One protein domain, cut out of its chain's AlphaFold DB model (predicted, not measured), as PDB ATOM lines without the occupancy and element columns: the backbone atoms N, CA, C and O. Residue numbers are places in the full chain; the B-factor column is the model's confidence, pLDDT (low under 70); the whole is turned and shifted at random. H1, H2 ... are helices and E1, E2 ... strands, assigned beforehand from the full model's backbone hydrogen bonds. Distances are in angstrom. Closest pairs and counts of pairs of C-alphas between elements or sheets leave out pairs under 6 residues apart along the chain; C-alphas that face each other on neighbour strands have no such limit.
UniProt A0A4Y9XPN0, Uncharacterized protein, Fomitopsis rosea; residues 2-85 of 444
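This is residues 2 to 85 of the 444 residues of an uncharacterized protein of Fomitopsis rosea (UniProt A0A4Y9XPN0). A narrow two-stranded hairpin, E1 and E2, forms the middle between two long helices, H1 and H3, with short H2 toward one end and the looping residues 29 to 46 toward the other. The 84 printed residues, mostly helix, run H1, E1, E2, H2, H3; the strands are antiparallel. The whole is only just loose, close to compact: radius of gyration of the C-alphas 14.6 A, spans 42 by 30 by 18 A.

In the hairpin of E1, residues 26 to 28, and E2, residues 47 to 49, N 28 and O 47 are 2.8 A apart, within hydrogen-bond range. The closest C-alphas of H1, residues 2 to 20, and E2 are Leu 10 and Tyr 49, 7.4 A; those of H3, residues 61 to 83, and E1 are Ile 69 and Val 27, 7.2 A. H1 and H3 are apart. H2, residues 52 to 57, is close to H3 but not clearly touching, closest C-alphas Phe 55 and Gln 62, 7.0 A. Every O i to N i+4 pair is within hydrogen-bond range in H1, 1 of 2 in H2, 17 of 19 in H3.

H1, 27.2 A long, begins at C-alpha 2 (-47.893, 3.450, 3.498). H3, 31.9 A, kinks by 27 degrees near residue 73 and ends at C-alpha 83 (-52.084, 16.980, -15.924).

The printed part has no cut; the E1 to E2 link is long. No printed residue is under 70.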
ATOM      1  N   ARG A   2     -47.464   3.502   4.929       75.75
ATOM      2  CA  ARG A   2     -47.893   3.450   3.498       75.75
ATOM      3  C   ARG A   2     -46.935   2.663   2.583       75.75
ATOM      4  O   ARG A   2     -47.397   1.866   1.779       75.75
ATOM      5  N   ARG A   3     -45.619   2.851   2.738       78.38
ATOM      6  CA  ARG A   3     -44.602   2.094   1.980       78.38
ATOM      7  C   ARG A   3     -44.563   0.606   2.335       78.38
ATOM      8  O   ARG A   3     -44.379  -0.208   1.450       78.38
ATOM      9  N   GLU A   4     -44.768   0.259   3.603       85.25
ATOM     10  CA  GLU A   4     -44.793  -1.142   4.054       85.25
ATOM     11  C   GLU A   4     -46.035  -1.865   3.528       85.25
ATOM     12  O   GLU A   4     -45.947  -3.006   3.098       85.25
ATOM     13  N   LEU A   5     -47.181  -1.176   3.505       86.25
ATOM     14  CA  LEU A   5     -48.428  -1.718   2.967       86.25
ATOM     15  C   LEU A   5     -48.342  -1.887   1.445       86.25
ATOM     16  O   LEU A   5     -48.780  -2.904   0.921       86.25
ATOM     17  N   LEU A   6     -47.715  -0.928   0.752       82.94
ATOM     18  CA  LEU A   6     -47.404  -1.070  -0.668       82.94
ATOM     19  C   LEU A   6     -46.464  -2.258  -0.903       82.94
ATOM     20  O   LEU A   6     -46.780  -3.099  -1.731       82.94
ATOM     21  N   GLY A   7     -45.377  -2.378  -0.136       82.81
ATOM     22  CA  GLY A   7     -44.463  -3.522  -0.217       82.81
ATOM     23  C   GLY A   7     -45.189  -4.859  -0.049       82.81
ATOM     24  O   GLY A   7     -45.086  -5.717  -0.916       82.81
ATOM     25  N   LEU A   8     -46.029  -4.989   0.982       87.00
ATOM     26  CA  LEU A   8     -46.824  -6.198   1.216       87.00
ATOM     27  C   LEU A   8     -47.788  -6.507   0.058       87.00
ATOM     28  O   LEU A   8     -47.962  -7.666  -0.319       87.00
ATOM     29  N   ALA A   9     -48.428  -5.482  -0.513       84.88
ATOM     30  CA  ALA A   9     -49.315  -5.655  -1.660       84.88
ATOM     31  C   ALA A   9     -48.543  -6.148  -2.897       84.88
ATOM     32  O   ALA A   9     -48.993  -7.076  -3.567       84.88
ATOM     33  N   LEU A  10     -47.364  -5.579  -3.158       84.62
ATOM     34  CA  LEU A  10     -46.484  -5.992  -4.253       84.62
ATOM     35  C   LEU A  10     -45.968  -7.424  -4.057       84.62
ATOM     36  O   LEU A  10     -45.995  -8.223  -4.996       84.62
ATOM     37  N   ASP A  11     -45.592  -7.787  -2.831       84.38
ATOM     38  CA  ASP A  11     -45.192  -9.152  -2.479       84.38
ATOM     39  C   ASP A  11     -46.343 -10.143  -2.704       84.38
ATOM     40  O   ASP A  11     -46.140 -11.237  -3.233       84.38
ATOM     41  N   THR A  12     -47.578  -9.757  -2.366       86.62
ATOM     42  CA  THR A  12     -48.766 -10.606  -2.556       86.62
ATOM     43  C   THR A  12     -49.071 -10.820  -4.038       86.62
ATOM     44  O   THR A  12     -49.276 -11.957  -4.464       86.62
ATOM     45  N   ILE A  13     -49.051  -9.746  -4.836       83.88
ATOM     46  CA  ILE A  13     -49.276  -9.803  -6.288       83.88
ATOM     47  C   ILE A  13     -48.224 -10.693  -6.947       83.88
ATOM     48  O   ILE A  13     -48.553 -11.571  -7.739       83.88
ATOM     49  N   THR A  14     -46.959 -10.521  -6.580       79.06
ATOM     50  CA  THR A  14     -45.875 -11.292  -7.197       79.06
ATOM     51  C   THR A  14     -45.816 -12.736  -6.714       79.06
ATOM     52  O   THR A  14     -45.422 -13.619  -7.472       79.06
ATOM     53  N   THR A  15     -46.283 -13.020  -5.497       82.25
ATOM     54  CA  THR A  15     -46.499 -14.398  -5.034       82.25
ATOM     55  C   THR A  15     -47.607 -15.075  -5.835       82.25
ATOM     56  O   THR A  15     -47.429 -16.207  -6.279       82.25
ATOM     57  N   TYR A  16     -48.729 -14.385  -6.057       84.31
ATOM     58  CA  TYR A  16     -49.821 -14.901  -6.883       84.31
ATOM     59  C   TYR A  16     -49.352 -15.204  -8.307       84.31
ATOM     60  O   TYR A  16     -49.669 -16.250  -8.866       84.31
ATOM     61  N   ASP A  17     -48.530 -14.323  -8.858       83.94
ATOM     62  CA  ASP A  17     -48.021 -14.472 -10.208       83.94
ATOM     63  C   ASP A  17     -47.003 -15.617 -10.348       83.94
ATOM     64  O   ASP A  17     -47.023 -16.378 -11.313       83.94
ATOM     65  N   ARG A  18     -46.184 -15.864  -9.319       77.50
ATOM     66  CA  ARG A  18     -45.361 -17.084  -9.267       77.50
ATOM     67  C   ARG A  18     -46.202 -18.356  -9.240       77.50
ATOM     68  O   ARG A  18     -45.803 -19.352  -9.835       77.50
ATOM     69  N   LEU A  19     -47.347 -18.339  -8.556       82.25
ATOM     70  CA  LEU A  19     -48.257 -19.487  -8.511       82.25
ATOM     71  C   LEU A  19     -48.958 -19.723  -9.857       82.25
ATOM     72  O   LEU A  19     -49.267 -20.868 -10.179       82.25
ATOM     73  N   SER A  20     -49.190 -18.671 -10.647       85.06
ATOM     74  CA  SER A  20     -49.770 -18.772 -11.993       85.06
ATOM     75  C   SER A  20     -48.732 -19.085 -13.082       85.06
ATOM     76  O   SER A  20     -49.117 -19.414 -14.206       85.06
ATOM     77  N   GLY A  21     -47.436 -19.003 -12.759       80.81
ATOM     78  CA  GLY A  21     -46.339 -19.114 -13.723       80.81
ATOM     79  C   GLY A  21     -46.144 -17.854 -14.573       80.81
ATOM     80  O   GLY A  21     -45.542 -17.936 -15.644       80.81
ATOM     81  N   GLY A  22     -46.678 -16.711 -14.136       83.88
ATOM     82  CA  GLY A  22     -46.497 -15.413 -14.775       83.88
ATOM     83  C   GLY A  22     -45.286 -14.632 -14.251       83.88
ATOM     84  O   GLY A  22     -44.576 -15.058 -13.334       83.88
ATOM     85  N   ALA A  23     -45.046 -13.475 -14.875       81.81
ATOM     86  CA  ALA A  23     -44.096 -12.470 -14.402       81.81
ATOM     87  C   ALA A  23     -44.723 -11.063 -14.448       81.81
ATOM     88  O   ALA A  23     -45.095 -10.562 -15.509       81.81
ATOM     89  N   THR A  24     -44.800 -10.418 -13.285       84.81
ATOM     90  CA  THR A  24     -45.457  -9.128 -13.085       84.81
ATOM     91  C   THR A  24     -44.402  -8.102 -12.734       84.81
ATOM     92  O   THR A  24     -43.659  -8.247 -11.761       84.81
ATOM     93  N   ILE A  25     -44.366  -7.039 -13.530       85.31
ATOM     94  CA  ILE A  25     -43.570  -5.845 -13.275       85.31
ATOM     95  C   ILE A  25     -44.516  -4.806 -12.696       85.31
ATOM     96  O   ILE A  25     -45.547  -4.506 -13.299       85.31
ATOM     97  N   VAL A  26     -44.161  -4.232 -11.547       86.06
ATOM     98  CA  VAL A  26     -44.917  -3.105 -10.997       86.06
ATOM     99  C   VAL A  26     -44.049  -1.864 -11.003       86.06
ATOM    100  O   VAL A  26     -42.986  -1.837 -10.384       86.06
ATOM    101  N   VAL A  27     -44.527  -0.838 -11.703       87.62
ATOM    102  CA  VAL A  27     -43.907   0.485 -11.771       87.62
ATOM    103  C   VAL A  27     -44.763   1.440 -10.950       87.62
ATOM    104  O   VAL A  27     -45.907   1.725 -11.301       87.62
ATOM    105  N   SER A  28     -44.224   1.921  -9.834       86.38
ATOM    106  CA  SER A  28     -44.878   2.921  -8.997       86.38
ATOM    107  C   SER A  28     -44.214   4.276  -9.192       86.38
ATOM    108  O   SER A  28     -43.004   4.422  -9.022       86.38
ATOM    109  N   ILE A  29     -45.017   5.280  -9.537       85.88
ATOM    110  CA  ILE A  29     -44.585   6.672  -9.651       85.88
ATOM    111  C   ILE A  29     -45.144   7.407  -8.428       85.88
ATOM    112  O   ILE A  29     -46.312   7.800  -8.448       85.88
ATOM    113  N   PRO A  30     -44.376   7.576  -7.335       75.62
ATOM    114  CA  PRO A  30     -44.870   8.146  -6.079       75.62
ATOM    115  C   PRO A  30     -45.405   9.586  -6.158       75.62
ATOM    116  O   PRO A  30     -45.853  10.112  -5.141       75.62
ATOM    117  N   GLY A  31     -45.393  10.246  -7.318       73.50
ATOM    118  CA  GLY A  31     -45.933  11.595  -7.516       73.50
ATOM    119  C   GLY A  31     -45.145  12.701  -6.809       73.50
ATOM    120  O   GLY A  31     -45.316  13.872  -7.117       73.50
ATOM    121  N   SER A  32     -44.259  12.353  -5.879       75.12
ATOM    122  CA  SER A  32     -43.417  13.299  -5.170       75.12
ATOM    123  C   SER A  32     -42.198  13.647  -6.013       75.12
ATOM    124  O   SER A  32     -41.253  12.862  -6.097       75.12
ATOM    125  N   LEU A  33     -42.202  14.842  -6.592       80.00
ATOM    126  CA  LEU A  33     -40.974  15.503  -7.022       80.00
ATOM    127  C   LEU A  33     -40.296  16.148  -5.814       80.00
ATOM    128  O   LEU A  33     -40.944  16.479  -4.812       80.00
ATOM    129  N   ARG A  34     -38.981  16.345  -5.900       77.88
ATOM    130  CA  ARG A  34     -38.279  17.129  -4.887       77.88
ATOM    131  C   ARG A  34     -38.855  18.553  -4.913       77.88
ATOM    132  O   ARG A  34     -39.017  19.113  -5.994       77.88
ATOM    133  N   PRO A  35     -39.179  19.172  -3.767       77.06
ATOM    134  CA  PRO A  35     -39.672  20.544  -3.774       77.06
ATOM    135  C   PRO A  35     -38.701  21.466  -4.525       77.06
ATOM    136  O   PRO A  35     -37.516  21.510  -4.195       77.06
ATOM    137  N   GLY A  36     -39.208  22.165  -5.543       83.19
ATOM    138  CA  GLY A  36     -38.421  23.063  -6.392       83.19
ATOM    139  C   GLY A  36     -37.644  22.402  -7.538       83.19
ATOM    140  O   GLY A  36     -36.910  23.112  -8.215       83.19
ATOM    141  N   SER A  37     -37.771  21.091  -7.772       85.69
ATOM    142  CA  SER A  37     -37.231  20.475  -8.991       85.69
ATOM    143  C   SER A  37     -38.176  20.675 -10.169       85.69
ATOM    144  O   SER A  37     -39.384  20.468 -10.028       85.69
ATOM    145  N   ASP A  38     -37.616  20.992 -11.334       89.19
ATOM    146  CA  ASP A  38     -38.367  21.017 -12.584       89.19
ATOM    147  C   ASP A  38     -38.898  19.622 -12.928       89.19
ATOM    148  O   ASP A  38     -38.281  18.598 -12.604       89.19
ATOM    149  N   LEU A  39     -40.043  19.586 -13.612       86.06
ATOM    150  CA  LEU A  39     -40.627  18.362 -14.152       86.06
ATOM    151  C   LEU A  39     -39.774  17.876 -15.334       86.06
ATOM    152  O   LEU A  39     -40.091  18.109 -16.498       86.06
ATOM    153  N   GLN A  40     -38.659  17.229 -15.014       88.50
ATOM    154  CA  GLN A  40     -37.793  16.540 -15.959       88.50
ATOM    155  C   GLN A  40     -37.783  15.049 -15.639       88.50
ATOM    156  O   GLN A  40     -37.938  14.654 -14.482       88.50
ATOM    157  N   LEU A  41     -37.571  14.226 -16.667       85.38
ATOM    158  CA  LEU A  41     -37.568  12.768 -16.553       85.38
ATOM    159  C   LEU A  41     -36.594  12.274 -15.470       85.38
ATOM    160  O   LEU A  41     -36.917  11.378 -14.700       85.38
ATOM    161  N   GLU A  42     -35.438  12.927 -15.366       86.50
ATOM    162  CA  GLU A  42     -34.386  12.649 -14.382       86.50
ATOM    163  C   GLU A  42     -34.799  12.888 -12.922       86.50
ATOM    164  O   GLU A  42     -34.221  12.298 -12.011       86.50
ATOM    165  N   ASN A  43     -35.823  13.712 -12.688       86.44
ATOM    166  CA  ASN A  43     -36.308  14.040 -11.348       86.44
ATOM    167  C   ASN A  43     -37.460  13.134 -10.895       86.44
ATOM    168  O   ASN A  43     -37.882  13.209  -9.736       86.44
ATOM    169  N   ILE A  44     -37.977  12.276 -11.782       86.50
ATOM    170  CA  ILE A  44     -39.053  11.345 -11.449       86.50
ATOM    171  C   ILE A  44     -38.453  10.110 -10.794       86.50
ATOM    172  O   ILE A  44     -37.898   9.226 -11.445       86.50
ATOM    173  N   GLN A  45     -38.627  10.011  -9.479       88.19
ATOM    174  CA  GLN A  45     -38.356   8.767  -8.780       88.19
ATOM    175  C   GLN A  45     -39.404   7.729  -9.193       88.19
ATOM    176  O   GLN A  45     -40.604   7.977  -9.084       88.19
ATOM    177  N   THR A  46     -38.946   6.573  -9.665       89.00
ATOM    178  CA  THR A  46     -39.791   5.417  -9.977       89.00
ATOM    179  C   THR A  46     -39.365   4.249  -9.104       89.00
ATOM    180  O   THR A  46     -38.196   3.867  -9.104       89.00
ATOM    181  N   ASP A  47     -40.311   3.677  -8.366       88.19
ATOM    182  CA  ASP A  47     -40.082   2.453  -7.609       88.19
ATOM    183  C   ASP A  47     -40.512   1.282  -8.495       88.19
ATOM    184  O   ASP A  47     -41.695   1.132  -8.817       88.19
ATOM    185  N   VAL A  48     -39.544   0.473  -8.924       88.62
ATOM    186  CA  VAL A  48     -39.805  -0.699  -9.759       88.62
ATOM    187  C   VAL A  48     -39.581  -1.954  -8.947       88.62
ATOM    188  O   VAL A  48     -38.489  -2.192  -8.431       88.62
ATOM    189  N   TYR A  49     -40.625  -2.767  -8.857       85.88
ATOM    190  CA  TYR A  49     -40.530  -4.089  -8.270       85.88
ATOM    191  C   TYR A  49     -40.408  -5.134  -9.375       85.88
ATOM    192  O   TYR A  49     -41.260  -5.221 -10.264       85.88
ATOM    193  N   PHE A  50     -39.356  -5.944  -9.281       84.06
ATOM    194  CA  PHE A  50     -39.130  -7.093 -10.143       84.06
ATOM    195  C   PHE A  50     -38.578  -8.263  -9.319       84.06
ATOM    196  O   PHE A  50     -37.710  -8.041  -8.468       84.06
ATOM    197  N   PRO A  51     -39.041  -9.509  -9.536       80.62
ATOM    198  CA  PRO A  51     -38.544 -10.659  -8.790       80.62
ATOM    199  C   PRO A  51     -37.024 -10.842  -8.977       80.62
ATOM    200  O   PRO A  51     -36.572 -11.069 -10.099       80.62
ATOM    201  N   PRO A  52     -36.214 -10.831  -7.901       77.88
ATOM    202  CA  PRO A  52     -34.752 -10.833  -8.023       77.88
ATOM    203  C   PRO A  52     -34.187 -12.128  -8.624       77.88
ATOM    204  O   PRO A  52     -33.114 -12.107  -9.216       77.88
ATOM    205  N   GLY A  53     -34.912 -13.249  -8.513       83.69
ATOM    206  CA  GLY A  53     -34.505 -14.525  -9.113       83.69
ATOM    207  C   GLY A  53     -34.367 -14.450 -10.636       83.69
ATOM    208  O   GLY A  53     -33.416 -14.993 -11.184       83.69
ATOM    209  N   ILE A  54     -35.239 -13.684 -11.298       83.56
ATOM    210  CA  ILE A  54     -35.251 -13.581 -12.761       83.56
ATOM    211  C   ILE A  54     -34.019 -12.819 -13.268       83.56
ATOM    212  O   ILE A  54     -33.481 -13.165 -14.312       83.56
ATOM    213  N   PHE A  55     -33.511 -11.831 -12.522       87.38
ATOM    214  CA  PHE A  55     -32.284 -11.126 -12.916       87.38
ATOM    215  C   PHE A  55     -31.042 -12.015 -12.880       87.38
ATOM    216  O   PHE A  55     -30.139 -11.833 -13.691       87.38
ATOM    217  N   ASN A  56     -30.999 -12.969 -11.950       90.44
ATOM    218  CA  ASN A  56     -29.888 -13.914 -11.874       90.44
ATOM    219  C   ASN A  56     -29.932 -14.922 -13.029       90.44
ATOM    220  O   ASN A  56     -28.885 -15.380 -13.475       90.44
ATOM    221  N   GLU A  57     -31.131 -15.265 -13.501       92.44
ATOM    222  CA  GLU A  57     -31.336 -16.218 -14.597       92.44
ATOM    223  C   GLU A  57     -31.184 -15.565 -15.980       92.44
ATOM    224  O   GLU A  57     -30.658 -16.191 -16.897       92.44
ATOM    225  N   LEU A  58     -31.616 -14.309 -16.131       93.94
ATOM    226  CA  LEU A  58     -31.673 -13.583 -17.402       93.94
ATOM    227  C   LEU A  58     -31.089 -12.164 -17.256       93.94
ATOM    228  O   LEU A  58     -31.837 -11.182 -17.250       93.94
ATOM    229  N   PRO A  59     -29.755 -12.010 -17.173       93.88
ATOM    230  CA  PRO A  59     -29.124 -10.691 -17.060       93.88
ATOM    231  C   PRO A  59     -29.377  -9.801 -18.292       93.88
ATOM    232  O   PRO A  59     -29.440  -8.579 -18.175       93.88
ATOM    233  N   GLU A  60     -29.604 -10.404 -19.462       95.44
ATOM    234  CA  GLU A  60     -29.961  -9.709 -20.709       95.44
ATOM    235  C   GLU A  60     -31.305  -8.970 -20.626       95.44
ATOM    236  O   GLU A  60     -31.556  -8.040 -21.391       95.44
ATOM    237  N   LEU A  61     -32.165  -9.333 -19.669       92.31
ATOM    238  CA  LEU A  61     -33.456  -8.680 -19.472       92.31
ATOM    239  C   LEU A  61     -33.312  -7.287 -18.848       92.31
ATOM    240  O   LEU A  61     -34.192  -6.446 -19.009       92.31
ATOM    241  N   GLN A  62     -32.209  -7.013 -18.149       92.44
ATOM    242  CA  GLN A  62     -31.995  -5.744 -17.456       92.44
ATOM    243  C   GLN A  62     -32.053  -4.511 -18.380       92.44
ATOM    244  O   GLN A  62     -32.811  -3.588 -18.059       92.44
ATOM    245  N   PRO A  63     -31.342  -4.459 -19.527       94.06
ATOM    246  CA  PRO A  63     -31.470  -3.340 -20.460       94.06
ATOM    247  C   PRO A  63     -32.890  -3.219 -21.028       94.06
ATOM    248  O   PRO A  63     -33.421  -2.110 -21.089       94.06
ATOM    249  N   VAL A  64     -33.546  -4.334 -21.361       94.50
ATOM    250  CA  VAL A  64     -34.920  -4.330 -21.894       94.50
ATOM    251  C   VAL A  64     -35.905  -3.769 -20.869       94.50
ATOM    252  O   VAL A  64     -36.714  -2.896 -21.186       94.50
ATOM    253  N   LEU A  65     -35.801  -4.209 -19.614       92.75
ATOM    254  CA  LEU A  65     -36.642  -3.720 -18.531       92.75
ATOM    255  C   LEU A  65     -36.412  -2.225 -18.291       92.75
ATOM    256  O   LEU A  65     -37.373  -1.483 -18.116       92.75
ATOM    257  N   SER A  66     -35.158  -1.765 -18.333       92.38
ATOM    258  CA  SER A  66     -34.842  -0.341 -18.180       92.38
ATOM    259  C   SER A  66     -35.493   0.523 -19.265       92.38
ATOM    260  O   SER A  66     -36.084   1.554 -18.944       92.38
ATOM    261  N   GLN A  67     -35.483   0.067 -20.524       95.25
ATOM    262  CA  GLN A  67     -36.149   0.756 -21.633       95.25
ATOM    263  C   GLN A  67     -37.669   0.767 -21.461       95.25
ATOM    264  O   GLN A  67     -38.303   1.796 -21.684       95.25
ATOM    265  N   LEU A  68     -38.257  -0.348 -21.017       94.44
ATOM    266  CA  LEU A  68     -39.692  -0.440 -20.746       94.44
ATOM    267  C   LEU A  68     -40.118   0.536 -19.638       94.44
ATOM    268  O   LEU A  68     -41.118   1.241 -19.784       94.44
ATOM    269  N   ILE A  69     -39.353   0.603 -18.545       93.62
ATOM    270  CA  ILE A  69     -39.602   1.540 -17.442       93.62
ATOM    271  C   ILE A  69     -39.493   2.974 -17.957       93.62
ATOM    272  O   ILE A  69     -40.395   3.772 -17.712       93.62
ATOM    273  N   GLN A  70     -38.438   3.292 -18.710       94.44
ATOM    274  CA  GLN A  70     -38.248   4.623 -19.279       94.44
ATOM    275  C   GLN A  70     -39.423   5.023 -20.181       94.44
ATOM    276  O   GLN A  70     -40.015   6.079 -19.969       94.44
ATOM    277  N   LEU A  71     -39.821   4.156 -21.118       94.44
ATOM    278  CA  LEU A  71     -40.984   4.377 -21.982       94.44
ATOM    279  C   LEU A  71     -42.266   4.572 -21.172       94.44
ATOM    280  O   LEU A  71     -43.062   5.452 -21.482       94.44
ATOM    281  N   THR A  72     -42.458   3.794 -20.107       92.81
ATOM    282  CA  THR A  72     -43.626   3.922 -19.224       92.81
ATOM    283  C   THR A  72     -43.647   5.286 -18.533       92.81
ATOM    284  O   THR A  72     -44.686   5.947 -18.480       92.81
ATOM    285  N   VAL A  73     -42.506   5.752 -18.022       91.88
ATOM    286  CA  VAL A  73     -42.417   7.062 -17.366       91.88
ATOM    287  C   VAL A  73     -42.595   8.199 -18.375       91.88
ATOM    288  O   VAL A  73     -43.324   9.146 -18.087       91.88
ATOM    289  N   GLU A  74     -41.995   8.106 -19.562       94.19
ATOM    290  CA  GLU A  74     -42.118   9.123 -20.612       94.19
ATOM    291  C   GLU A  74     -43.547   9.221 -21.164       94.19
ATOM    292  O   GLU A  74     -44.072  10.324 -21.312       94.19
ATOM    293  N   LEU A  75     -44.189   8.084 -21.447       94.19
ATOM    294  CA  LEU A  75     -45.502   8.046 -22.098       94.19
ATOM    295  C   LEU A  75     -46.670   8.207 -21.124       94.19
ATOM    296  O   LEU A  75     -47.701   8.752 -21.507       94.19
ATOM    297  N   ILE A  76     -46.536   7.730 -19.884       91.94
ATOM    298  CA  ILE A  76     -47.634   7.720 -18.904       91.94
ATOM    299  C   ILE A  76     -47.317   8.646 -17.732       91.94
ATOM    300  O   ILE A  76     -48.130   9.499 -17.373       91.94
ATOM    301  N   GLY A  77     -46.124   8.515 -17.148       88.44
ATOM    302  CA  GLY A  77     -45.726   9.276 -15.962       88.44
ATOM    303  C   GLY A  77     -45.716  10.788 -16.183       88.44
ATOM    304  O   GLY A  77     -46.350  11.529 -15.432       88.44
ATOM    305  N   MET A  78     -45.037  11.248 -17.234       89.44
ATOM    306  CA  MET A  78     -44.887  12.671 -17.548       89.44
ATOM    307  C   MET A  78     -46.230  13.358 -17.858       89.44
ATOM    308  O   MET A  78     -46.513  14.391 -17.237       89.44
ATOM    309  N   PRO A  79     -47.105  12.814 -18.733       90.38
ATOM    310  CA  PRO A  79     -48.424  13.402 -18.959       90.38
ATOM    311  C   PRO A  79     -49.288  13.440 -17.700       90.38
ATOM    312  O   PRO A  79     -49.933  14.456 -17.452       90.38
ATOM    313  N   LEU A  80     -49.265  12.386 -16.872       87.69
ATOM    314  CA  LEU A  80     -50.029  12.360 -15.622       87.69
ATOM    315  C   LEU A  80     -49.557  13.426 -14.633       87.69
ATOM    316  O   LEU A  80     -50.387  14.114 -14.046       87.69
ATOM    317  N   LEU A  81     -48.244  13.598 -14.461       88.00
ATOM    318  CA  LEU A  81     -47.695  14.625 -13.571       88.00
ATOM    319  C   LEU A  81     -47.998  16.038 -14.076       88.00
ATOM    320  O   LEU A  81     -48.358  16.913 -13.287       88.00
ATOM    321  N   THR A  82     -47.915  16.242 -15.392       87.38
ATOM    322  CA  THR A  82     -48.271  17.513 -16.035       87.38
ATOM    323  C   THR A  82     -49.758  17.825 -15.835       87.38
ATOM    324  O   THR A  82     -50.110  18.923 -15.404       87.38
ATOM    325  N   ALA A  83     -50.636  16.847 -16.081       85.12
ATOM    326  CA  ALA A  83     -52.084  16.980 -15.924       85.12
ATOM    327  C   ALA A  83     -52.512  17.158 -14.459       85.12
ATOM    328  O   ALA A  83     -53.456  17.891 -14.176       85.12
ATOM    329  N   ALA A  84     -51.793  16.539 -13.520       83.75
ATOM    330  CA  ALA A  84     -52.015  16.694 -12.085       83.75
ATOM    331  C   ALA A  84     -51.638  18.090 -11.555       83.75
ATOM    332  O   ALA A  84     -51.782  18.347 -10.360       83.75
ATOM    333  N   GLY A  85     -51.165  18.998 -12.414       78.69
ATOM    334  CA  GLY A  85     -50.861  20.367 -12.020       78.69
ATOM    335  C   GLY A  85     -49.628  20.459 -11.129       78.69
ATOM    336  O   GLY A  85     -49.530  21.385 -10.326       78.69
TER     337      GLY A  85